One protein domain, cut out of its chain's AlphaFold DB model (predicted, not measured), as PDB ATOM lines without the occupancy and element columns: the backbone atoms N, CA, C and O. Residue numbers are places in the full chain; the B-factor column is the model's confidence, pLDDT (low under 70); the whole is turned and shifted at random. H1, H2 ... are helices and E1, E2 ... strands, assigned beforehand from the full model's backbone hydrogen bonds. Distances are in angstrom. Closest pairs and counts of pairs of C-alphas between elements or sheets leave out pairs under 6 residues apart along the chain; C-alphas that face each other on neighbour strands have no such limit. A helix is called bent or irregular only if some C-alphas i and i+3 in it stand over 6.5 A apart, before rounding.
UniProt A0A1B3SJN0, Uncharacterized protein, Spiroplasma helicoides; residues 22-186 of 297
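Overview. This is residues 22 to 186 of the 297 residues of an uncharacterized protein of Spiroplasma helicoides (UniProt A0A1B3SJN0). Four long helices, H1 to H4, form a loose up-and-down bundle, each running against the one before it, and a long bent hairpin of strands E1 and E2 extends from one end. The hairpin's tip, residues 99 to 104, and residues 178 to 186 at the end of the printed part stick out. The printed part has 165 residues, with four named helices and two named strands in the order H1 H2 E1 E2 H3 H4; the sheet E1 - E2 is antiparallel and the class is mostly helix. The whole is loose, with a radius of gyration of the C-alphas of 21.5 A and spans of 75 by 35 by 27 A.

Along the chain. H1, residues 24 to 49, begins at C-alpha 24 (124.810, 72.543, 101.731) and is 37.4 A long. H2 is residues 55 to 82, 40.2 A. E1, residues 89 to 99, bends by 54 degrees at residue 93; E2 is residues 104 to 112. H3 is residues 116 to 143, 39.5 A. H4, residues 148 to 185, is 54.7 A long, has a kink of 26 degrees near residue 162 and ends at C-alpha 185 (102.773, 95.068, 116.985).

Arrangement. H1 and H2 touch as a helical hairpin, closest at the C-alphas of Asn 47 and Gln 58, 6.1 A, at a shallow tilt of 30 degrees. H2 touches H3, closest at C-alphas 66 and 133, 5.8 A. H3 and H4 form another helical hairpin, closest at C-alphas 142 and 148, 5.3 A, at 11 degrees. H1 and H4 are apart. In the hairpin E1 and E2, N 91 and O 111 are within hydrogen-bond range at 2.8 A. Every O i to N i+4 pair is within range in H1, H2 and H3, and 32 of 34 in H4.

Size, cuts and confidence. The C-alphas of Glu 53 and Ser 101 are the two farthest apart, 78.2 A. The printed part has no cut and no long link. The pLDDT is under 70 at residues 83 to 88, 114 and 185.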
ATOM      1  N   ILE A  22     118.177  73.591 103.104       83.75
ATOM      2  CA  ILE A  22     119.499  73.852 103.668       83.75
ATOM      3  C   ILE A  22     120.490  74.067 102.528       83.75
ATOM      4  O   ILE A  22     120.681  73.188 101.683       83.75
ATOM      5  N   SER A  23     121.168  75.213 102.531       82.12
ATOM      6  CA  SER A  23     122.303  75.448 101.646       82.12
ATOM      7  C   SER A  23     123.486  74.601 102.113       82.12
ATOM      8  O   SER A  23     124.152  74.895 103.106       82.12
ATOM      9  N   LYS A  24     123.748  73.505 101.388       83.50
ATOM     10  CA  LYS A  24     124.810  72.543 101.731       83.50
ATOM     11  C   LYS A  24     126.190  73.203 101.815       83.50
ATOM     12  O   LYS A  24     126.997  72.811 102.652       83.50
ATOM     13  N   LYS A  25     126.463  74.193 100.955       83.56
ATOM     14  CA  LYS A  25     127.765  74.873 100.881       83.56
ATOM     15  C   LYS A  25     128.036  75.693 102.143       83.56
ATOM     16  O   LYS A  25     129.055  75.469 102.789       83.56
ATOM     17  N   THR A  26     127.118  76.588 102.510       80.56
ATOM     18  CA  THR A  26     127.286  77.457 103.686       80.56
ATOM     19  C   THR A  26     127.246  76.648 104.979       80.56
ATOM     20  O   THR A  26     128.075  76.860 105.859       80.56
ATOM     21  N   PHE A  27     126.379  75.631 105.063       83.69
ATOM     22  CA  PHE A  27     126.341  74.731 106.215       83.69
ATOM     23  C   PHE A  27     127.655  73.961 106.413       83.69
ATOM     24  O   PHE A  27     128.155  73.859 107.532       83.69
ATOM     25  N   ARG A  28     128.250  73.443 105.328       87.25
ATOM     26  CA  ARG A  28     129.537  72.738 105.395       87.25
ATOM     27  C   ARG A  28     130.673  73.668 105.819       87.25
ATOM     28  O   ARG A  28     131.455  73.276 106.677       87.25
ATOM     29  N   ASN A  29     130.751  74.874 105.251       85.75
ATOM     30  CA  ASN A  29     131.754  75.872 105.642       85.75
ATOM     31  C   ASN A  29     131.652  76.197 107.136       85.75
ATOM     32  O   ASN A  29     132.659  76.186 107.841       85.75
ATOM     33  N   PHE A  30     130.429  76.392 107.630       85.69
ATOM     34  CA  PHE A  30     130.186  76.624 109.045       85.69
ATOM     35  C   PHE A  30     130.677  75.463 109.923       85.69
ATOM     36  O   PHE A  30     131.434  75.695 110.862       85.69
ATOM     37  N   ILE A  31     130.311  74.212 109.607       89.25
ATOM     38  CA  ILE A  31     130.777  73.041 110.373       89.25
ATOM     39  C   ILE A  31     132.304  72.946 110.363       89.25
ATOM     40  O   ILE A  31     132.899  72.689 111.406       89.25
ATOM     41  N   LEU A  32     132.945  73.155 109.212       91.31
ATOM     42  CA  LEU A  32     134.404  73.098 109.107       91.31
ATOM     43  C   LEU A  32     135.072  74.147 110.000       91.31
ATOM     44  O   LEU A  32     135.986  73.804 110.745       91.31
ATOM     45  N   ASN A  33     134.578  75.387 109.992       90.94
ATOM     46  CA  ASN A  33     135.096  76.451 110.853       90.94
ATOM     47  C   ASN A  33     134.865  76.144 112.345       90.94
ATOM     48  O   ASN A  33     135.757  76.372 113.158       90.94
ATOM     49  N   MET A  34     133.713  75.565 112.707       91.06
ATOM     50  CA  MET A  34     133.419  75.124 114.078       91.06
ATOM     51  C   MET A  34     134.371  74.025 114.558       91.06
ATOM     52  O   MET A  34     134.906  74.102 115.663       91.06
ATOM     53  N   VAL A  35     134.578  72.993 113.738       94.38
ATOM     54  CA  VAL A  35     135.478  71.881 114.067       94.38
ATOM     55  C   VAL A  35     136.911  72.387 114.175       94.38
ATOM     56  O   VAL A  35     137.589  72.065 115.146       94.38
ATOM     57  N   LEU A  36     137.350  73.226 113.231       94.44
ATOM     58  CA  LEU A  36     138.668  73.850 113.275       94.44
ATOM     59  C   LEU A  36     138.854  74.649 114.570       94.44
ATOM     60  O   LEU A  36     139.849  74.453 115.258       94.44
ATOM     61  N   PHE A  37     137.884  75.483 114.947       95.00
ATOM     62  CA  PHE A  37     137.929  76.243 116.196       95.00
ATOM     63  C   PHE A  37     138.089  75.340 117.430       95.00
ATOM     64  O   PHE A  37     138.965  75.585 118.258       95.00
ATOM     65  N   LEU A  38     137.294  74.269 117.538       95.50
ATOM     66  CA  LEU A  38     137.373  73.333 118.664       95.50
ATOM     67  C   LEU A  38     138.718  72.598 118.721       95.50
ATOM     68  O   LEU A  38     139.297  72.463 119.799       95.50
ATOM     69  N   VAL A  39     139.229  72.153 117.569       95.25
ATOM     70  CA  VAL A  39     140.534  71.484 117.466       95.25
ATOM     71  C   VAL A  39     141.662  72.427 117.884       95.25
ATOM     72  O   VAL A  39     142.525  72.033 118.663       95.25
ATOM     73  N   LEU A  40     141.640  73.683 117.428       94.88
ATOM     74  CA  LEU A  40     142.649  74.673 117.807       94.88
ATOM     75  C   LEU A  40     142.593  75.000 119.298       94.88
ATOM     76  O   LEU A  40     143.635  75.074 119.941       94.88
ATOM     77  N   LEU A  41     141.397  75.153 119.867       94.25
ATOM     78  CA  LEU A  41     141.236  75.423 121.294       94.25
ATOM     79  C   LEU A  41     141.791  74.266 122.138       94.25
ATOM     80  O   LEU A  41     142.510  74.493 123.111       94.25
ATOM     81  N   LEU A  42     141.537  73.027 121.715       94.12
ATOM     82  CA  LEU A  42     142.112  71.838 122.334       94.12
ATOM     83  C   LEU A  42     143.642  71.804 122.195       94.12
ATOM     84  O   LEU A  42     144.325  71.519 123.177       94.12
ATOM     85  N   PHE A  43     144.199  72.150 121.030       93.50
ATOM     86  CA  PHE A  43     145.652  72.230 120.856       93.50
ATOM     87  C   PHE A  43     146.301  73.301 121.724       93.50
ATOM     88  O   PHE A  43     147.357  73.036 122.291       93.50
ATOM     89  N   VAL A  44     145.675  74.465 121.896       93.00
ATOM     90  CA  VAL A  44     146.189  75.507 122.794       93.00
ATOM     91  C   VAL A  44     146.238  75.004 124.237       93.00
ATOM     92  O   VAL A  44     147.257  75.174 124.906       93.00
ATOM     93  N   ILE A  45     145.190  74.317 124.701       92.06
ATOM     94  CA  ILE A  45     145.158  73.720 126.045       92.06
ATOM     95  C   ILE A  45     146.236  72.639 126.191       92.06
ATOM     96  O   ILE A  45     147.006  72.666 127.152       92.06
ATOM     97  N   LEU A  46     146.336  71.708 125.236       90.50
ATOM     98  CA  LEU A  46     147.359  70.659 125.260       90.50
ATOM     99  C   LEU A  46     148.775  71.242 125.228       90.50
ATOM    100  O   LEU A  46     149.651  70.746 125.934       90.50
ATOM    101  N   ASN A  47     149.003  72.315 124.467       90.44
ATOM    102  CA  ASN A  47     150.308  72.965 124.393       90.44
ATOM    103  C   ASN A  47     150.750  73.562 125.733       90.44
ATOM    104  O   ASN A  47     151.931  73.514 126.082       90.44
ATOM    105  N   GLN A  48     149.793  74.085 126.501       86.12
ATOM    106  CA  GLN A  48     150.057  74.659 127.818       86.12
ATOM    107  C   GLN A  48     150.183  73.604 128.924       86.12
ATOM    108  O   GLN A  48     150.977  73.783 129.846       86.12
ATOM    109  N   LEU A  49     149.431  72.502 128.844       88.44
ATOM    110  CA  LEU A  49     149.414  71.479 129.895       88.44
ATOM    111  C   LEU A  49     150.448  70.368 129.690       88.44
ATOM    112  O   LEU A  49     151.094  69.956 130.648       88.44
ATOM    113  N   VAL A  50     150.602  69.872 128.461       87.31
ATOM    114  CA  VAL A  50     151.397  68.669 128.160       87.31
ATOM    115  C   VAL A  50     152.807  69.030 127.708       87.31
ATOM    116  O   VAL A  50     153.776  68.424 128.152       87.31
ATOM    117  N   PHE A  51     152.950  70.042 126.850       82.56
ATOM    118  CA  PHE A  51     154.239  70.394 126.243       82.56
ATOM    119  C   PHE A  51     154.998  71.496 126.990       82.56
ATOM    120  O   PHE A  51     155.939  72.070 126.442       82.56
ATOM    121  N   LYS A  52     154.636  71.761 128.253       77.75
ATOM    122  CA  LYS A  52     155.166  72.863 129.076       77.75
ATOM    123  C   LYS A  52     156.697  72.942 129.116       77.75
ATOM    124  O   LYS A  52     157.260  74.031 129.151       77.75
ATOM    125  N   GLU A  53     157.368  71.794 129.117       80.00
ATOM    126  CA  GLU A  53     158.825  71.711 129.274       80.00
ATOM    127  C   GLU A  53     159.587  71.790 127.941       80.00
ATOM    128  O   GLU A  53     160.783  72.083 127.922       80.00
ATOM    129  N   ASN A  54     158.913  71.591 126.801       86.69
ATOM    130  CA  ASN A  54     159.552  71.561 125.486       86.69
ATOM    131  C   ASN A  54     159.282  72.843 124.688       86.69
ATOM    132  O   ASN A  54     158.420  72.892 123.808       86.69
ATOM    133  N   LYS A  55     160.095  73.875 124.949       82.50
ATOM    134  CA  LYS A  55     159.972  75.201 124.315       82.50
ATOM    135  C   LYS A  55     159.934  75.160 122.780       82.50
ATOM    136  O   LYS A  55     159.183  75.914 122.171       82.50
ATOM    137  N   LYS A  56     160.716  74.283 122.134       86.19
ATOM    138  CA  LYS A  56     160.751  74.194 120.660       86.19
ATOM    139  C   LYS A  56     159.415  73.717 120.094       86.19
ATOM    140  O   LYS A  56     158.910  74.302 119.140       86.19
ATOM    141  N   VAL A  57     158.838  72.680 120.701       87.44
ATOM    142  CA  VAL A  57     157.525  72.152 120.305       87.44
ATOM    143  C   VAL A  57     156.433  73.191 120.563       87.44
ATOM    144  O   VAL A  57     155.590  73.405 119.694       87.44
ATOM    145  N   GLN A  58     156.503  73.915 121.687       87.00
ATOM    146  CA  GLN A  58     155.529  74.962 122.002       87.00
ATOM    147  C   GLN A  58     155.488  76.083 120.970       87.00
ATOM    148  O   GLN A  58     154.397  76.487 120.570       87.00
ATOM    149  N   ILE A  59     156.651  76.564 120.519       87.44
ATOM    150  CA  ILE A  59     156.735  77.623 119.507       87.44
ATOM    151  C   ILE A  59     156.110  77.151 118.191       87.44
ATOM    152  O   ILE A  59     155.309  77.875 117.605       87.44
ATOM    153  N   ILE A  60     156.423  75.930 117.743       89.38
ATOM    154  CA  ILE A  60     155.876  75.382 116.492       89.38
ATOM    155  C   ILE A  60     154.351  75.272 116.577       89.38
ATOM    156  O   ILE A  60     153.650  75.751 115.686       89.38
ATOM    157  N   ILE A  61     153.830  74.687 117.659       90.75
ATOM    158  CA  ILE A  61     152.383  74.534 117.853       90.75
ATOM    159  C   ILE A  61     151.702  75.903 117.932       90.75
ATOM    160  O   ILE A  61     150.673  76.104 117.284       90.75
ATOM    161  N   ASN A  62     152.280  76.863 118.662       92.12
ATOM    162  CA  ASN A  62     151.730  78.212 118.750       92.12
ATOM    163  C   ASN A  62     151.689  78.898 117.385       92.12
ATOM    164  O   ASN A  62     150.669  79.491 117.057       92.12
ATOM    165  N   MET A  63     152.742  78.792 116.571       91.19
ATOM    166  CA  MET A  63     152.781  79.397 115.233       91.19
ATOM    167  C   MET A  63     151.704  78.817 114.313       91.19
ATOM    168  O   MET A  63     151.012  79.568 113.624       91.19
ATOM    169  N   VAL A  64     151.499  77.495 114.348       93.12
ATOM    170  CA  VAL A  64     150.395  76.844 113.622       93.12
ATOM    171  C   VAL A  64     149.044  77.359 114.126       93.12
ATOM    172  O   VAL A  64     148.190  77.742 113.326       93.12
ATOM    173  N   CYS A  65     148.860  77.437 115.447       94.06
ATOM    174  CA  CYS A  65     147.619  77.929 116.043       94.06
ATOM    175  C   CYS A  65     147.350  79.401 115.706       94.06
ATOM    176  O   CYS A  65     146.214  79.742 115.397       94.06
ATOM    177  N   ILE A  66     148.376  80.258 115.703       93.94
ATOM    178  CA  ILE A  66     148.292  81.670 115.306       93.94
ATOM    179  C   ILE A  66     147.810  81.775 113.860       93.94
ATOM    180  O   ILE A  66     146.836  82.479 113.596       93.94
ATOM    181  N   GLY A  67     148.434  81.043 112.931       92.50
ATOM    182  CA  GLY A  67     148.050  81.062 111.517       92.50
ATOM    183  C   GLY A  67     146.603  80.614 111.292       92.50
ATOM    184  O   GLY A  67     145.839  81.279 110.589       92.50
ATOM    185  N   CYS A  68     146.184  79.522 111.936       94.00
ATOM    186  CA  CYS A  68     144.812  79.033 111.811       94.00
ATOM    187  C   CYS A  68     143.781  79.929 112.527       94.00
ATOM    188  O   CYS A  68     142.667  80.081 112.027       94.00
ATOM    189  N   MET A  69     144.134  80.559 113.653       93.75
ATOM    190  CA  MET A  69     143.265  81.539 114.319       93.75
ATOM    191  C   MET A  69     143.121  82.820 113.492       93.75
ATOM    192  O   MET A  69     142.014  83.344 113.394       93.75
ATOM    193  N   ALA A  70     144.184  83.284 112.828       92.06
ATOM    194  CA  ALA A  70     144.098  84.395 111.880       92.06
ATOM    195  C   ALA A  70     143.138  84.074 110.724       92.06
ATOM    196  O   ALA A  70     142.295  84.901 110.379       92.06
ATOM    197  N   TYR A  71     143.209  82.855 110.174       92.75
ATOM    198  CA  TYR A  71     142.247  82.385 109.174       92.75
ATOM    199  C   TYR A  71     140.807  82.421 109.703       92.75
ATOM    200  O   TYR A  71     139.926  82.944 109.021       92.75
ATOM    201  N   LEU A  72     140.555  81.912 110.916       91.94
ATOM    202  CA  LEU A  72     139.218  81.941 111.517       91.94
ATOM    203  C   LEU A  72     138.714  83.377 111.690       91.94
ATOM    204  O   LEU A  72     137.600  83.681 111.272       91.94
ATOM    205  N   ILE A  73     139.539  84.274 112.236       91.88
ATOM    206  CA  ILE A  73     139.216  85.698 112.402       91.88
ATOM    207  C   ILE A  73     138.880  86.340 111.050       91.88
ATOM    208  O   ILE A  73     137.878  87.048 110.935       91.88
ATOM    209  N   MET A  74     139.665  86.063 110.006       89.81
ATOM    210  CA  MET A  74     139.407  86.563 108.654       89.81
ATOM    211  C   MET A  74     138.095  86.010 108.084       89.81
ATOM    212  O   MET A  74     137.292  86.773 107.553       89.81
ATOM    213  N   ALA A  75     137.836  84.709 108.237       88.50
ATOM    214  CA  ALA A  75     136.584  84.092 107.813       88.50
ATOM    215  C   ALA A  75     135.380  84.733 108.523       88.50
ATOM    216  O   ALA A  75     134.428  85.139 107.860       88.50
ATOM    217  N   PHE A  76     135.436  84.922 109.846       86.00
ATOM    218  CA  PHE A  76     134.373  85.598 110.600       86.00
ATOM    219  C   PHE A  76     134.205  87.063 110.207       86.00
ATOM    220  O   PHE A  76     133.076  87.547 110.156       86.00
ATOM    221  N   THR A  77     135.299  87.750 109.884       88.25
ATOM    222  CA  THR A  77     135.262  89.129 109.386       88.25
ATOM    223  C   THR A  77     134.516  89.202 108.058       88.25
ATOM    224  O   THR A  77     133.615  90.021 107.914       88.25
ATOM    225  N   ILE A  78     134.816  88.302 107.115       86.19
ATOM    226  CA  ILE A  78     134.119  88.212 105.821       86.19
ATOM    227  C   ILE A  78     132.631  87.913 106.036       86.19
ATOM    228  O   ILE A  78     131.777  88.581 105.454       86.19
ATOM    229  N   ILE A  79     132.298  86.962 106.913       83.50
ATOM    230  CA  ILE A  79     130.905  86.659 107.267       83.50
ATOM    231  C   ILE A  79     130.214  87.910 107.839       83.50
ATOM    232  O   ILE A  79     129.113  88.248 107.408       83.50
ATOM    233  N   GLY A  80     130.898  88.619 108.743       80.88
ATOM    234  CA  GLY A  80     130.525  89.915 109.320       80.88
ATOM    235  C   GLY A  80     130.215  90.990 108.296       80.88
ATOM    236  O   GLY A  80     129.198  91.672 108.378       80.88
ATOM    237  N   TRP A  81     131.112  91.146 107.330       81.75
ATOM    238  CA  TRP A  81     131.066  92.212 106.343       81.75
ATOM    239  C   TRP A  81     130.076  91.962 105.228       81.75
ATOM    240  O   TRP A  81     129.544  92.920 104.693       81.75
ATOM    241  N   PHE A  82     129.843  90.719 104.825       75.06
ATOM    242  CA  PHE A  82     128.995  90.456 103.664       75.06
ATOM    243  C   PHE A  82     127.608  89.955 104.041       75.06
ATOM    244  O   PHE A  82     126.714  89.967 103.202       75.06
ATOM    245  N   SER A  83     127.396  89.537 105.288       67.94
ATOM    246  CA  SER A  83     126.144  88.931 105.747       67.94
ATOM    247  C   SER A  83     125.685  87.704 104.935       67.94
ATOM    248  O   SER A  83     124.583  87.205 105.132       67.94
ATOM    249  N   THR A  84     126.535  87.171 104.050       59.06
ATOM    250  CA  THR A  84     126.188  86.151 103.046       59.06
ATOM    251  C   THR A  84     126.131  84.730 103.597       59.06
ATOM    252  O   THR A  84     125.531  83.857 102.976       59.06
ATOM    253  N   GLU A  85     126.760  84.458 104.744       58.75
ATOM    254  CA  GLU A  85     126.823  83.103 105.316       58.75
ATOM    255  C   GLU A  85     125.954  82.910 106.569       58.75
ATOM    256  O   GLU A  85     125.939  81.817 107.136       58.75
ATOM    257  N   TYR A  86     125.171  83.914 106.988       60.53
ATOM    258  CA  TYR A  86     124.257  83.759 108.130       60.53
ATOM    259  C   TYR A  86     123.097  82.793 107.868       60.53
ATOM    260  O   TYR A  86     122.483  82.281 108.808       60.53
ATOM    261  N   TYR A  87     122.809  82.520 106.595       64.00
ATOM    262  CA  TYR A  87     121.550  81.925 106.160       64.00
ATOM    263  C   TYR A  87     121.779  80.579 105.472       64.00
ATOM    264  O   TYR A  87     121.597  80.410 104.270       64.00
ATOM    265  N   PHE A  88     122.188  79.564 106.237       69.81
ATOM    266  CA  PHE A  88     122.249  78.198 105.699       69.81
ATOM    267  C   PHE A  88     120.888  77.497 105.701       69.81
ATOM    268  O   PHE A  88     120.750  76.460 105.058       69.81
ATOM    269  N   LYS A  89     119.888  78.031 106.412       79.69
ATOM    270  CA  LYS A  89     118.532  77.485 106.476       79.69
ATOM    271  C   LYS A  89     117.550  78.501 105.907       79.69
ATOM    272  O   LYS A  89     117.433  79.612 106.411       79.69
ATOM    273  N   SER A  90     116.826  78.090 104.882       85.38
ATOM    274  CA  SER A  90     115.814  78.895 104.211       85.38
ATOM    275  C   SER A  90     114.494  78.135 104.155       85.38
ATOM    276  O   SER A  90     114.459  76.923 104.390       85.38
ATOM    277  N   LEU A  91     113.403  78.841 103.893       89.19
ATOM    278  CA  LEU A  91     112.076  78.271 103.739       89.19
ATOM    279  C   LEU A  91     111.622  78.465 102.296       89.19
ATOM    280  O   LEU A  91     111.419  79.588 101.845       89.19
ATOM    281  N   LYS A  92     111.474  77.362 101.570       91.50
ATOM    282  CA  LYS A  92     110.913  77.354 100.225       91.50
ATOM    283  C   LYS A  92     109.394  77.339 100.349       91.50
ATOM    284  O   LYS A  92     108.817  76.326 100.735       91.50
ATOM    285  N   VAL A  93     108.767  78.483 100.083       90.00
ATOM    286  CA  VAL A  93     107.316  78.650 100.240       90.00
ATOM    287  C   VAL A  93     106.582  77.923  99.129       90.00
ATOM    288  O   VAL A  93     105.692  77.127  99.402       90.00
ATOM    289  N   PHE A  94     106.986  78.176  97.889       88.69
ATOM    290  CA  PHE A  94     106.433  77.539  96.705       88.69
ATOM    291  C   PHE A  94     107.496  77.427  95.614       88.69
ATOM    292  O   PHE A  94     108.480  78.177  95.582       88.69
ATOM    293  N   ASP A  95     107.259  76.502  94.699       91.06
ATOM    294  CA  ASP A  95     107.877  76.412  93.390       91.06
ATOM    295  C   ASP A  95     106.830  76.127  92.329       91.06
ATOM    296  O   ASP A  95     105.816  75.478  92.574       91.06
ATOM    297  N   TYR A  96     107.098  76.615  91.128       88.12
ATOM    298  CA  TYR A  96     106.299  76.294  89.967       88.12
ATOM    299  C   TYR A  96     107.196  76.122  88.750       88.12
ATOM    300  O   TYR A  96     108.262  76.731  88.620       88.12
ATOM    301  N   LYS A  97     106.722  75.274  87.845       88.62
ATOM    302  CA  LYS A  97     107.249  75.112  86.498       88.62
ATOM    303  C   LYS A  97     106.056  75.154  85.563       88.62
ATOM    304  O   LYS A  97     105.156  74.329  85.687       88.62
ATOM    305  N   ALA A  98     106.042  76.127  84.671       87.81
ATOM    306  CA  ALA A  98     104.986  76.316  83.697       87.81
ATOM    307  C   ALA A  98     105.609  76.443  82.312       87.81
ATOM    308  O   ALA A  98     106.629  77.105  82.130       87.81
ATOM    309  N   GLN A  99     105.008  75.786  81.331       88.06
ATOM    310  CA  GLN A  99     105.410  75.924  79.942       88.06
ATOM    311  C   GLN A  99     104.398  76.827  79.255       88.06
ATOM    312  O   GLN A  99     103.249  76.436  79.080       88.06
ATOM    313  N   LEU A 100     104.830  78.036  78.914       86.75
ATOM    314  CA  LEU A 100     104.112  78.908  78.000       86.75
ATOM    315  C   LEU A 100     104.434  78.515  76.558       86.75
ATOM    316  O   LEU A 100     105.373  77.759  76.287       86.75
ATOM    317  N   SER A 101     103.658  79.065  75.635       83.94
ATOM    318  CA  SER A 101     103.764  78.796  74.199       83.94
ATOM    319  C   SER A 101     105.179  79.036  73.650       83.94
ATOM    320  O   SER A 101     105.680  78.236  72.863       83.94
ATOM    321  N   GLU A 102     105.856  80.090  74.117       82.56
ATOM    322  CA  GLU A 102     107.184  80.498  73.626       82.56
ATOM    323  C   GLU A 102     108.320  80.291  74.639       82.56
ATOM    324  O   GLU A 102     109.496  80.418  74.299       82.56
ATOM    325  N   SER A 103     108.008  79.982  75.900       83.94
ATOM    326  CA  SER A 103     109.022  79.908  76.954       83.94
ATOM    327  C   SER A 103     108.637  78.967  78.088       83.94
ATOM    328  O   SER A 103     107.468  78.729  78.377       83.94
ATOM    329  N   LYS A 104     109.645  78.419  78.768       86.88
ATOM    330  CA  LYS A 104     109.453  77.716  80.039       86.88
ATOM    331  C   LYS A 104     109.747  78.690  81.168       86.88
ATOM    332  O   LYS A 104     110.844  79.235  81.232       86.88
ATOM    333  N   ILE A 105     108.776  78.880  82.051       85.88
ATOM    334  CA  ILE A 105     108.920  79.687  83.253       85.88
ATOM    335  C   ILE A 105     109.097  78.741  84.433       85.88
ATOM    336  O   ILE A 105     108.241  77.905  84.722       85.88
ATOM    337  N   GLU A 106     110.209  78.895  85.137       87.25
ATOM    338  CA  GLU A 106     110.433  78.249  86.421       87.25
ATOM    339  C   GLU A 106     110.668  79.330  87.469       87.25
ATOM    340  O   GLU A 106     111.454  80.254  87.258       87.25
ATOM    341  N   GLY A 107     109.981  79.221  88.600       85.94
ATOM    342  CA  GLY A 107     110.095  80.178  89.688       85.94
ATOM    343  C   GLY A 107     110.005  79.487  91.035       85.94
ATOM    344  O   GLY A 107     109.341  78.464  91.198       85.94
ATOM    345  N   GLN A 108     110.695  80.048  92.018       89.75
ATOM    346  CA  GLN A 108     110.616  79.605  93.403       89.75
ATOM    347  C   GLN A 108     110.704  80.807  94.335       89.75
ATOM    348  O   GLN A 108     111.446  81.753  94.060       89.75
ATOM    349  N   ARG A 109     109.986  80.748  95.458       89.31
ATOM    350  CA  ARG A 109     110.108  81.735  96.535       89.31
ATOM    351  C   ARG A 109     110.812  81.113  97.724       89.31
ATOM    352  O   ARG A 109     110.294  80.191  98.355       89.31
ATOM    353  N   ILE A 110     111.998  81.631  98.014       88.19
ATOM    354  CA  ILE A 110     112.825  81.220  99.142       88.19
ATOM    355  C   ILE A 110     112.897  82.390 100.118       88.19
ATOM    356  O   ILE A 110     113.274  83.492  99.736       88.19
ATOM    357  N   ILE A 111     112.539  82.132 101.371       87.19
ATOM    358  CA  ILE A 111     112.643  83.082 102.477       87.19
ATOM    359  C   ILE A 111     113.851  82.693 103.319       87.19
ATOM    360  O   ILE A 111     113.929  81.574 103.836       87.19
ATOM    361  N   GLU A 112     114.796  83.608 103.478       80.69
ATOM    362  CA  GLU A 112     115.941  83.410 104.362       80.69
ATOM    363  C   GLU A 112     115.487  83.501 105.820       80.69
ATOM    364  O   GLU A 112     114.853  84.468 106.244       80.69
ATOM    365  N   LEU A 113     115.762  82.456 106.606       76.50
ATOM    366  CA  LEU A 113     115.405  82.458 108.018       76.50
ATOM    367  C   LEU A 113     116.546  83.077 108.809       76.50
ATOM    368  O   LEU A 113     117.602  82.470 108.996       76.50
ATOM    369  N   ASN A 114     116.292  84.274 109.324       69.38
ATOM    370  CA  ASN A 114     117.240  84.985 110.161       69.38
ATOM    371  C   ASN A 114     117.409  84.277 111.512       69.38
ATOM    372  O   ASN A 114     116.568  84.394 112.406       69.38
ATOM    373  N   SER A 115     118.511  83.541 111.679       72.94
ATOM    374  CA  SER A 115     118.858  82.905 112.952       72.94
ATOM    375  C   SER A 115     119.753  83.826 113.780       72.94
ATOM    376  O   SER A 115     120.976  83.780 113.676       72.94
ATOM    377  N   VAL A 116     119.151  84.641 114.651       78.81
ATOM    378  CA  VAL A 116     119.894  85.485 115.612       78.81
ATOM    379  C   VAL A 116     120.872  84.647 116.443       78.81
ATOM    380  O   VAL A 116     121.999  85.067 116.681       78.81
ATOM    381  N   GLY A 117     120.479  83.426 116.826       80.25
ATOM    382  CA  GLY A 117     121.350  82.510 117.566       80.25
ATOM    383  C   GLY A 117     122.624  82.134 116.805       80.25
ATOM    384  O   GLY A 117     123.673  81.968 117.416       80.25
ATOM    385  N   PHE A 118     122.557  82.056 115.475       80.19
ATOM    386  CA  PHE A 118     123.729  81.801 114.642       80.19
ATOM    387  C   PHE A 118     124.675  83.005 114.592       80.19
ATOM    388  O   PHE A 118     125.886  82.840 114.712       80.19
ATOM    389  N   ILE A 119     124.128  84.218 114.468       84.94
ATOM    390  CA  ILE A 119     124.922  85.455 114.512       84.94
ATOM    391  C   ILE A 119     125.621  85.566 115.874       84.94
ATOM    392  O   ILE A 119     126.831  85.759 115.921       84.94
ATOM    393  N   LEU A 120     124.892  85.342 116.973       87.12
ATOM    394  CA  LEU A 120     125.453  85.341 118.329       87.12
ATOM    395  C   LEU A 120     126.557  84.294 118.511       87.12
ATOM    396  O   LEU A 120     127.575  84.584 119.136       87.12
ATOM    397  N   LEU A 121     126.383  83.095 117.952       87.94
ATOM    398  CA  LEU A 121     127.407  82.054 118.000       87.94
ATOM    399  C   LEU A 121     128.679  82.477 117.247       87.94
ATOM    400  O   LEU A 121     129.772  82.316 117.781       87.94
ATOM    401  N   ASN A 122     128.552  83.071 116.055       86.38
ATOM    402  CA  ASN A 122     129.704  83.599 115.313       86.38
ATOM    403  C   ASN A 122     130.401  84.740 116.064       86.38
ATOM    404  O   ASN A 122     131.629  84.762 116.116       86.38
ATOM    405  N   ILE A 123     129.638  85.648 116.689       89.38
ATOM    406  CA  ILE A 123     130.194  86.706 117.546       89.38
ATOM    407  C   ILE A 123     131.028  86.080 118.668       89.38
ATOM    408  O   ILE A 123     132.180  86.463 118.865       89.38
ATOM    409  N   LEU A 124     130.468  85.094 119.375       90.62
ATOM    410  CA  LEU A 124     131.130  84.434 120.498       90.62
ATOM    411  C   LEU A 124     132.426  83.736 120.070       90.62
ATOM    412  O   LEU A 124     133.454  83.890 120.724       90.62
ATOM    413  N   ILE A 125     132.396  82.986 118.967       90.19
ATOM    414  CA  ILE A 125     133.573  82.260 118.478       90.19
ATOM    415  C   ILE A 125     134.642  83.228 117.993       90.19
ATOM    416  O   ILE A 125     135.813  83.042 118.315       90.19
ATOM    417  N   SER A 126     134.256  84.275 117.262       90.38
ATOM    418  CA  SER A 126     135.181  85.317 116.823       90.38
ATOM    419  C   SER A 126     135.846  85.995 118.022       90.38
ATOM    420  O   SER A 126     137.066  86.155 118.054       90.38
ATOM    421  N   PHE A 127     135.066  86.315 119.059       91.12
ATOM    422  CA  PHE A 127     135.574  86.908 120.293       91.12
ATOM    423  C   PHE A 127     136.581  85.991 121.005       91.12
ATOM    424  O   PHE A 127     137.696  86.417 121.300       91.12
ATOM    425  N   ILE A 128     136.243  84.713 121.213       92.69
ATOM    426  CA  ILE A 128     137.160  83.752 121.850       92.69
ATOM    427  C   ILE A 128     138.414  83.535 120.991       92.69
ATOM    428  O   ILE A 128     139.521  83.533 121.524       92.69
ATOM    429  N   SER A 129     138.263  83.398 119.670       92.75
ATOM    430  CA  SER A 129     139.390  83.230 118.736       92.75
ATOM    431  C   SER A 129     140.360  84.406 118.821       92.75
ATOM    432  O   SER A 129     141.569  84.210 118.809       92.75
ATOM    433  N   THR A 130     139.829  85.618 118.980       92.19
ATOM    434  CA  THR A 130     140.616  86.844 119.153       92.19
ATOM    435  C   THR A 130     141.402  86.833 120.456       92.19
ATOM    436  O   THR A 130     142.599  87.101 120.445       92.19
ATOM    437  N   LEU A 131     140.764  86.474 121.574       91.50
ATOM    438  CA  LEU A 131     141.448  86.367 122.865       91.50
ATOM    439  C   LEU A 131     142.583  85.340 122.814       91.50
ATOM    440  O   LEU A 131     143.696  85.626 123.253       91.50
ATOM    441  N   VAL A 132     142.310  84.165 122.243       92.81
ATOM    442  CA  VAL A 132     143.308  83.101 122.090       92.81
ATOM    443  C   VAL A 132     144.436  83.545 121.164       92.81
ATOM    444  O   VAL A 132     145.600  83.345 121.497       92.81
ATOM    445  N   PHE A 133     144.124  84.187 120.039       93.88
ATOM    446  CA  PHE A 133     145.133  84.718 119.127       93.88
ATOM    447  C   PHE A 133     146.047  85.728 119.827       93.88
ATOM    448  O   PHE A 133     147.264  85.569 119.785       93.88
ATOM    449  N   THR A 134     145.484  86.727 120.511       91.56
ATOM    450  CA  THR A 134     146.265  87.755 121.217       91.56
ATOM    451  C   THR A 134     147.148  87.136 122.297       91.56
ATOM    452  O   THR A 134     148.328  87.469 122.401       91.56
ATOM    453  N   TYR A 135     146.615  86.174 123.054       91.75
ATOM    454  CA  TYR A 135     147.383  85.407 124.032       91.75
ATOM    455  C   TYR A 135     148.565  84.660 123.393       91.75
ATOM    456  O   TYR A 135     149.690  84.729 123.893       91.75
ATOM    457  N   LEU A 136     148.340  83.975 122.268       91.69
ATOM    458  CA  LEU A 136     149.393  83.246 121.560       91.69
ATOM    459  C   LEU A 136     150.449  84.181 120.968       91.69
ATOM    460  O   LEU A 136     151.632  83.844 121.013       91.69
ATOM    461  N   MET A 137     150.044  85.344 120.449       91.44
ATOM    462  CA  MET A 137     150.964  86.376 119.966       91.44
ATOM    463  C   MET A 137     151.877  86.859 121.092       91.44
ATOM    464  O   MET A 137     153.093  86.866 120.915       91.44
ATOM    465  N   TYR A 138     151.309  87.180 122.259       89.88
ATOM    466  CA  TYR A 138     152.068  87.615 123.433       89.88
ATOM    467  C   TYR A 138     153.073  86.547 123.885       89.88
ATOM    468  O   TYR A 138     154.274  86.793 123.957       89.88
ATOM    469  N   ILE A 139     152.620  85.310 124.107       88.69
ATOM    470  CA  ILE A 139     153.519  84.234 124.549       88.69
ATOM    471  C   ILE A 139     154.615  83.947 123.522       88.69
ATOM    472  O   ILE A 139     155.780  83.780 123.877       88.69
ATOM    473  N   THR A 140     154.260  83.870 122.245       88.06
ATOM    474  CA  THR A 140     155.206  83.421 121.219       88.06
ATOM    475  C   THR A 140     156.191  84.518 120.864       88.06
ATOM    476  O   THR A 140     157.396  84.280 120.862       88.06
ATOM    477  N   PHE A 141     155.704  85.724 120.587       87.69
ATOM    478  CA  PHE A 141     156.561  86.781 120.077       87.69
ATOM    479  C   PHE A 141     157.208  87.604 121.179       87.69
ATOM    480  O   PHE A 141     158.401  87.871 121.068       87.69
ATOM    481  N   GLU A 142     156.489  87.930 122.253       81.50
ATOM    482  CA  GLU A 142     157.054  88.705 123.361       81.50
ATOM    483  C   GLU A 142     157.862  87.830 124.320       81.50
ATOM    484  O   GLU A 142     159.001  88.163 124.608       81.50
ATOM    485  N   HIS A 143     157.340  86.681 124.760       78.88
ATOM    486  CA  HIS A 143     158.034  85.871 125.772       78.88
ATOM    487  C   HIS A 143     159.067  84.885 125.186       78.88
ATOM    488  O   HIS A 143     160.062  84.576 125.847       78.88
ATOM    489  N   TYR A 144     158.854  84.326 123.988       77.00
ATOM    490  CA  TYR A 144     159.780  83.325 123.424       77.00
ATOM    491  C   TYR A 144     160.761  83.864 122.381       77.00
ATOM    492  O   TYR A 144     161.791  83.221 122.171       77.00
ATOM    493  N   THR A 145     160.479  85.000 121.734       75.31
ATOM    494  CA  THR A 145     161.348  85.542 120.666       75.31
ATOM    495  C   THR A 145     161.761  87.007 120.835       75.31
ATOM    496  O   THR A 145     162.481  87.503 119.975       75.31
ATOM    497  N   ASP A 146     161.307  87.698 121.891       81.38
ATOM    498  CA  ASP A 146     161.540  89.135 122.156       81.38
ATOM    499  C   ASP A 146     161.151  90.106 121.009       81.38
ATOM    500  O   ASP A 146     161.524  91.280 121.000       81.38
ATOM    501  N   ASN A 147     160.333  89.670 120.046       84.12
ATOM    502  CA  ASN A 147     159.909  90.472 118.897       84.12
ATOM    503  C   ASN A 147     158.549  91.145 119.123       84.12
ATOM    504  O   ASN A 147     157.532  90.762 118.539       84.12
ATOM    505  N   LYS A 148     158.536  92.210 119.929       85.62
ATOM    506  CA  LYS A 148     157.311  92.955 120.286       85.62
ATOM    507  C   LYS A 148     156.557  93.554 119.091       85.62
ATOM    508  O   LYS A 148     155.337  93.658 119.127       85.62
ATOM    509  N   VAL A 149     157.259  93.882 118.004       87.62
ATOM    510  CA  VAL A 149     156.661  94.483 116.796       87.62
ATOM    511  C   VAL A 149     155.552  93.604 116.203       87.62
ATOM    512  O   VAL A 149     154.517  94.117 115.785       87.62
ATOM    513  N   TRP A 150     155.724  92.279 116.204       86.50
ATOM    514  CA  TRP A 150     154.712  91.369 115.660       86.50
ATOM    515  C   TRP A 150     153.435  91.346 116.497       86.50
ATOM    516  O   TRP A 150     152.347  91.235 115.931       86.50
ATOM    517  N   VAL A 151     153.552  91.496 117.820       88.81
ATOM    518  CA  VAL A 151     152.400  91.581 118.730       88.81
ATOM    519  C   VAL A 151     151.553  92.806 118.393       88.81
ATOM    520  O   VAL A 151     150.347  92.673 118.196       88.81
ATOM    521  N   GLU A 152     152.191  93.966 118.222       87.75
ATOM    522  CA  GLU A 152     151.514  95.223 117.876       87.75
ATOM    523  C   GLU A 152     150.837  95.158 116.500       87.75
ATOM    524  O   GLU A 152     149.664  95.511 116.361       87.75
ATOM    525  N   ILE A 153     151.528  94.636 115.479       88.75
ATOM    526  CA  ILE A 153     150.948  94.458 114.137       88.75
ATOM    527  C   ILE A 153     149.719  93.542 114.197       88.75
ATOM    528  O   ILE A 153     148.688  93.843 113.584       88.75
ATOM    529  N   GLY A 154     149.809  92.435 114.939       87.19
ATOM    530  CA  GLY A 154     148.698  91.506 115.133       87.19
ATOM    531  C   GLY A 154     147.508  92.168 115.826       87.19
ATOM    532  O   GLY A 154     146.375  92.039 115.358       87.19
ATOM    533  N   ALA A 155     147.764  92.928 116.893       86.25
ATOM    534  CA  ALA A 155     146.737  93.658 117.628       86.25
ATOM    535  C   ALA A 155     146.024  94.682 116.732       86.25
ATOM    536  O   ALA A 155     144.795  94.650 116.633       86.25
ATOM    537  N   ILE A 156     146.768  95.533 116.019       88.19
ATOM    538  CA  ILE A 156     146.203  96.550 115.117       88.19
ATOM    539  C   ILE A 156     145.366  95.895 114.010       88.19
ATOM    540  O   ILE A 156     144.234  96.312 113.760       88.19
ATOM    541  N   SER A 157     145.887  94.838 113.381       87.81
ATOM    542  CA  SER A 157     145.201  94.132 112.288       87.81
ATOM    543  C   SER A 157     143.852  93.567 112.735       87.81
ATOM    544  O   SER A 157     142.851  93.698 112.032       87.81
ATOM    545  N   ILE A 158     143.799  92.992 113.938       88.69
ATOM    546  CA  ILE A 158     142.561  92.493 114.540       88.69
ATOM    547  C   ILE A 158     141.558  93.617 114.773       88.69
ATOM    548  O   ILE A 158     140.384  93.457 114.440       88.69
ATOM    549  N   HIS A 159     142.001  94.750 115.320       84.81
ATOM    550  CA  HIS A 159     141.110  95.875 115.607       84.81
ATOM    551  C   HIS A 159     140.481  96.425 114.322       84.81
ATOM    552  O   HIS A 159     139.273  96.659 114.281       84.81
ATOM    553  N   LEU A 160     141.276  96.561 113.258       86.38
ATOM    554  CA  LEU A 160     140.807  97.043 111.956       86.38
ATOM    555  C   LEU A 160     139.778  96.106 111.306       86.38
ATOM    556  O   LEU A 160     138.832  96.575 110.680       86.38
ATOM    557  N   LEU A 161     139.948  94.791 111.455       85.81
ATOM    558  CA  LEU A 161     139.070  93.795 110.835       85.81
ATOM    559  C   LEU A 161     137.783  93.568 111.641       85.81
ATOM    560  O   LEU A 161     136.680  93.572 111.088       85.81
ATOM    561  N   LEU A 162     137.910  93.390 112.957       85.62
ATOM    562  CA  LEU A 162     136.814  92.910 113.793       85.62
ATOM    563  C   LEU A 162     135.833  93.990 114.221       85.62
ATOM    564  O   LEU A 162     134.646  93.691 114.314       85.62
ATOM    565  N   ILE A 163     136.283  95.221 114.484       84.88
ATOM    566  CA  ILE A 163     135.376  96.278 114.959       84.88
ATOM    567  C   ILE A 163     134.247  96.518 113.941       84.88
ATOM    568  O   ILE A 163     133.082  96.401 114.331       84.88
ATOM    569  N   PRO A 164     134.526  96.740 112.638       84.69
ATOM    570  CA  PRO A 164     133.461  96.915 111.650       84.69
ATOM    571  C   PRO A 164     132.580  95.668 111.500       84.69
ATOM    572  O   PRO A 164     131.367  95.779 111.326       84.69
ATOM    573  N   ALA A 165     133.173  94.471 111.602       86.88
ATOM    574  CA  ALA A 165     132.434  93.215 111.511       86.88
ATOM    575  C   ALA A 165     131.445  93.036 112.673       86.88
ATOM    576  O   ALA A 165     130.287  92.691 112.441       86.88
ATOM    577  N   PHE A 166     131.866  93.313 113.910       87.44
ATOM    578  CA  PHE A 166     130.991  93.245 115.078       87.44
ATOM    579  C   PHE A 166     129.881  94.290 115.017       87.44
ATOM    580  O   PHE A 166     128.729  93.941 115.266       87.44
ATOM    581  N   VAL A 167     130.200  95.536 114.647       88.56
ATOM    582  CA  VAL A 167     129.196  96.602 114.491       88.56
ATOM    583  C   VAL A 167     128.098  96.152 113.530       88.56
ATOM    584  O   VAL A 167     126.931  96.126 113.913       88.56
ATOM    585  N   ARG A 168     128.468  95.664 112.342       86.31
ATOM    586  CA  ARG A 168     127.503  95.179 111.349       86.31
ATOM    587  C   ARG A 168     126.693  93.973 111.830       86.31
ATOM    588  O   ARG A 168     125.492  93.888 111.570       86.31
ATOM    589  N   MET A 169     127.315  93.046 112.561       87.06
ATOM    590  CA  MET A 169     126.610  91.917 113.176       87.06
ATOM    591  C   MET A 169     125.557  92.381 114.191       87.06
ATOM    592  O   MET A 169     124.433  91.878 114.178       87.06
ATOM    593  N   PHE A 170     125.888  93.348 115.051       89.12
ATOM    594  CA  PHE A 170     124.943  93.903 116.022       89.12
ATOM    595  C   PHE A 170     123.836  94.720 115.355       89.12
ATOM    596  O   PHE A 170     122.674  94.560 115.725       89.12
ATOM    597  N   GLU A 171     124.160  95.523 114.342       88.31
ATOM    598  CA  GLU A 171     123.169  96.227 113.521       88.31
ATOM    599  C   GLU A 171     122.189  95.248 112.875       88.31
ATOM    600  O   GLU A 171     120.981  95.440 112.976       88.31
ATOM    601  N   THR A 172     122.688  94.136 112.324       86.00
ATOM    602  CA  THR A 172     121.846  93.071 111.758       86.00
ATOM    603  C   THR A 172     120.918  92.474 112.825       86.00
ATOM    604  O   THR A 172     119.730  92.271 112.581       86.00
ATOM    605  N   ILE A 173     121.413  92.223 114.045       86.62
ATOM    606  CA  ILE A 173     120.579  91.746 115.164       86.62
ATOM    607  C   ILE A 173     119.494  92.774 115.521       86.62
ATOM    608  O   ILE A 173     118.340  92.393 115.742       86.62
ATOM    609  N   LEU A 174     119.845  94.060 115.579       87.31
ATOM    610  CA  LEU A 174     118.910  95.143 115.881       87.31
ATOM    611  C   LEU A 174     117.854  95.299 114.786       87.31
ATOM    612  O   LEU A 174     116.678  95.451 115.104       87.31
ATOM    613  N   GLU A 175     118.243  95.208 113.517       85.62
ATOM    614  CA  GLU A 175     117.333  95.235 112.375       85.62
ATOM    615  C   GLU A 175     116.326  94.084 112.460       85.62
ATOM    616  O   GLU A 175     115.115  94.309 112.424       85.62
ATOM    617  N   ILE A 176     116.812  92.858 112.682       82.81
ATOM    618  CA  ILE A 176     115.961  91.682 112.878       82.81
ATOM    619  C   ILE A 176     114.999  91.908 114.053       82.81
ATOM    620  O   ILE A 176     113.797  91.667 113.927       82.81
ATOM    621  N   SER A 177     115.503  92.392 115.190       83.31
ATOM    622  CA  SER A 177     114.701  92.651 116.390       83.31
ATOM    623  C   SER A 177     113.614  93.702 116.150       83.31
ATOM    624  O   SER A 177     112.451  93.484 116.494       83.31
ATOM    625  N   ASN A 178     113.964  94.813 115.500       84.06
ATOM    626  CA  ASN A 178     113.036  95.887 115.165       84.06
ATOM    627  C   ASN A 178     111.967  95.420 114.177       84.06
ATOM    628  O   ASN A 178     110.791  95.733 114.368       84.06
ATOM    629  N   ASN A 179     112.343  94.628 113.171       81.81
ATOM    630  CA  ASN A 179     111.402  94.040 112.221       81.81
ATOM    631  C   ASN A 179     110.409  93.115 112.936       81.81
ATOM    632  O   ASN A 179     109.202  93.264 112.759       81.81
ATOM    633  N   TYR A 180     110.879  92.238 113.830       79.31
ATOM    634  CA  TYR A 180     109.979  91.413 114.643       79.31
ATOM    635  C   TYR A 180     109.092  92.239 115.572       79.31
ATOM    636  O   TYR A 180     107.922  91.904 115.735       79.31
ATOM    637  N   LYS A 181     109.608  93.315 116.175       79.62
ATOM    638  CA  LYS A 181     108.809  94.194 117.036       79.62
ATOM    639  C   LYS A 181     107.673  94.849 116.248       79.62
ATOM    640  O   LYS A 181     106.537  94.798 116.705       79.62
ATOM    641  N   LYS A 182     107.968  95.382 115.054       77.31
ATOM    642  CA  LYS A 182     106.968  95.942 114.131       77.31
ATOM    643  C   LYS A 182     105.921  94.897 113.747       77.31
ATOM    644  O   LYS A 182     104.734  95.142 113.936       77.31
ATOM    645  N   LEU A 183     106.362  93.717 113.307       73.75
ATOM    646  CA  LEU A 183     105.482  92.608 112.923       73.75
ATOM    647  C   LEU A 183     104.572  92.164 114.066       73.75
ATOM    648  O   LEU A 183     103.381  91.997 113.859       73.75
ATOM    649  N   LEU A 184     105.114  92.002 115.275       73.00
ATOM    650  CA  LEU A 184     104.340  91.594 116.449       73.00
ATOM    651  C   LEU A 184     103.359  92.672 116.918       73.00
ATOM    652  O   LEU A 184     102.323  92.328 117.484       73.00
ATOM    653  N   SER A 185     103.678  93.949 116.699       69.31
ATOM    654  CA  SER A 185     102.773  95.068 116.985       69.31
ATOM    655  C   SER A 185     101.715  95.298 115.902       69.31
ATOM    656  O   SER A 185     100.770  96.051 116.133       69.31
ATOM    657  N   HIS A 186     101.854  94.667 114.734       75.00
ATOM    658  CA  HIS A 186     100.949  94.860 113.611       75.00
ATOM    659  C   HIS A 186      99.557  94.275 113.902       75.00
ATOM    660  O   HIS A 186      99.410  93.285 114.616       75.00
TER     661      HIS A 186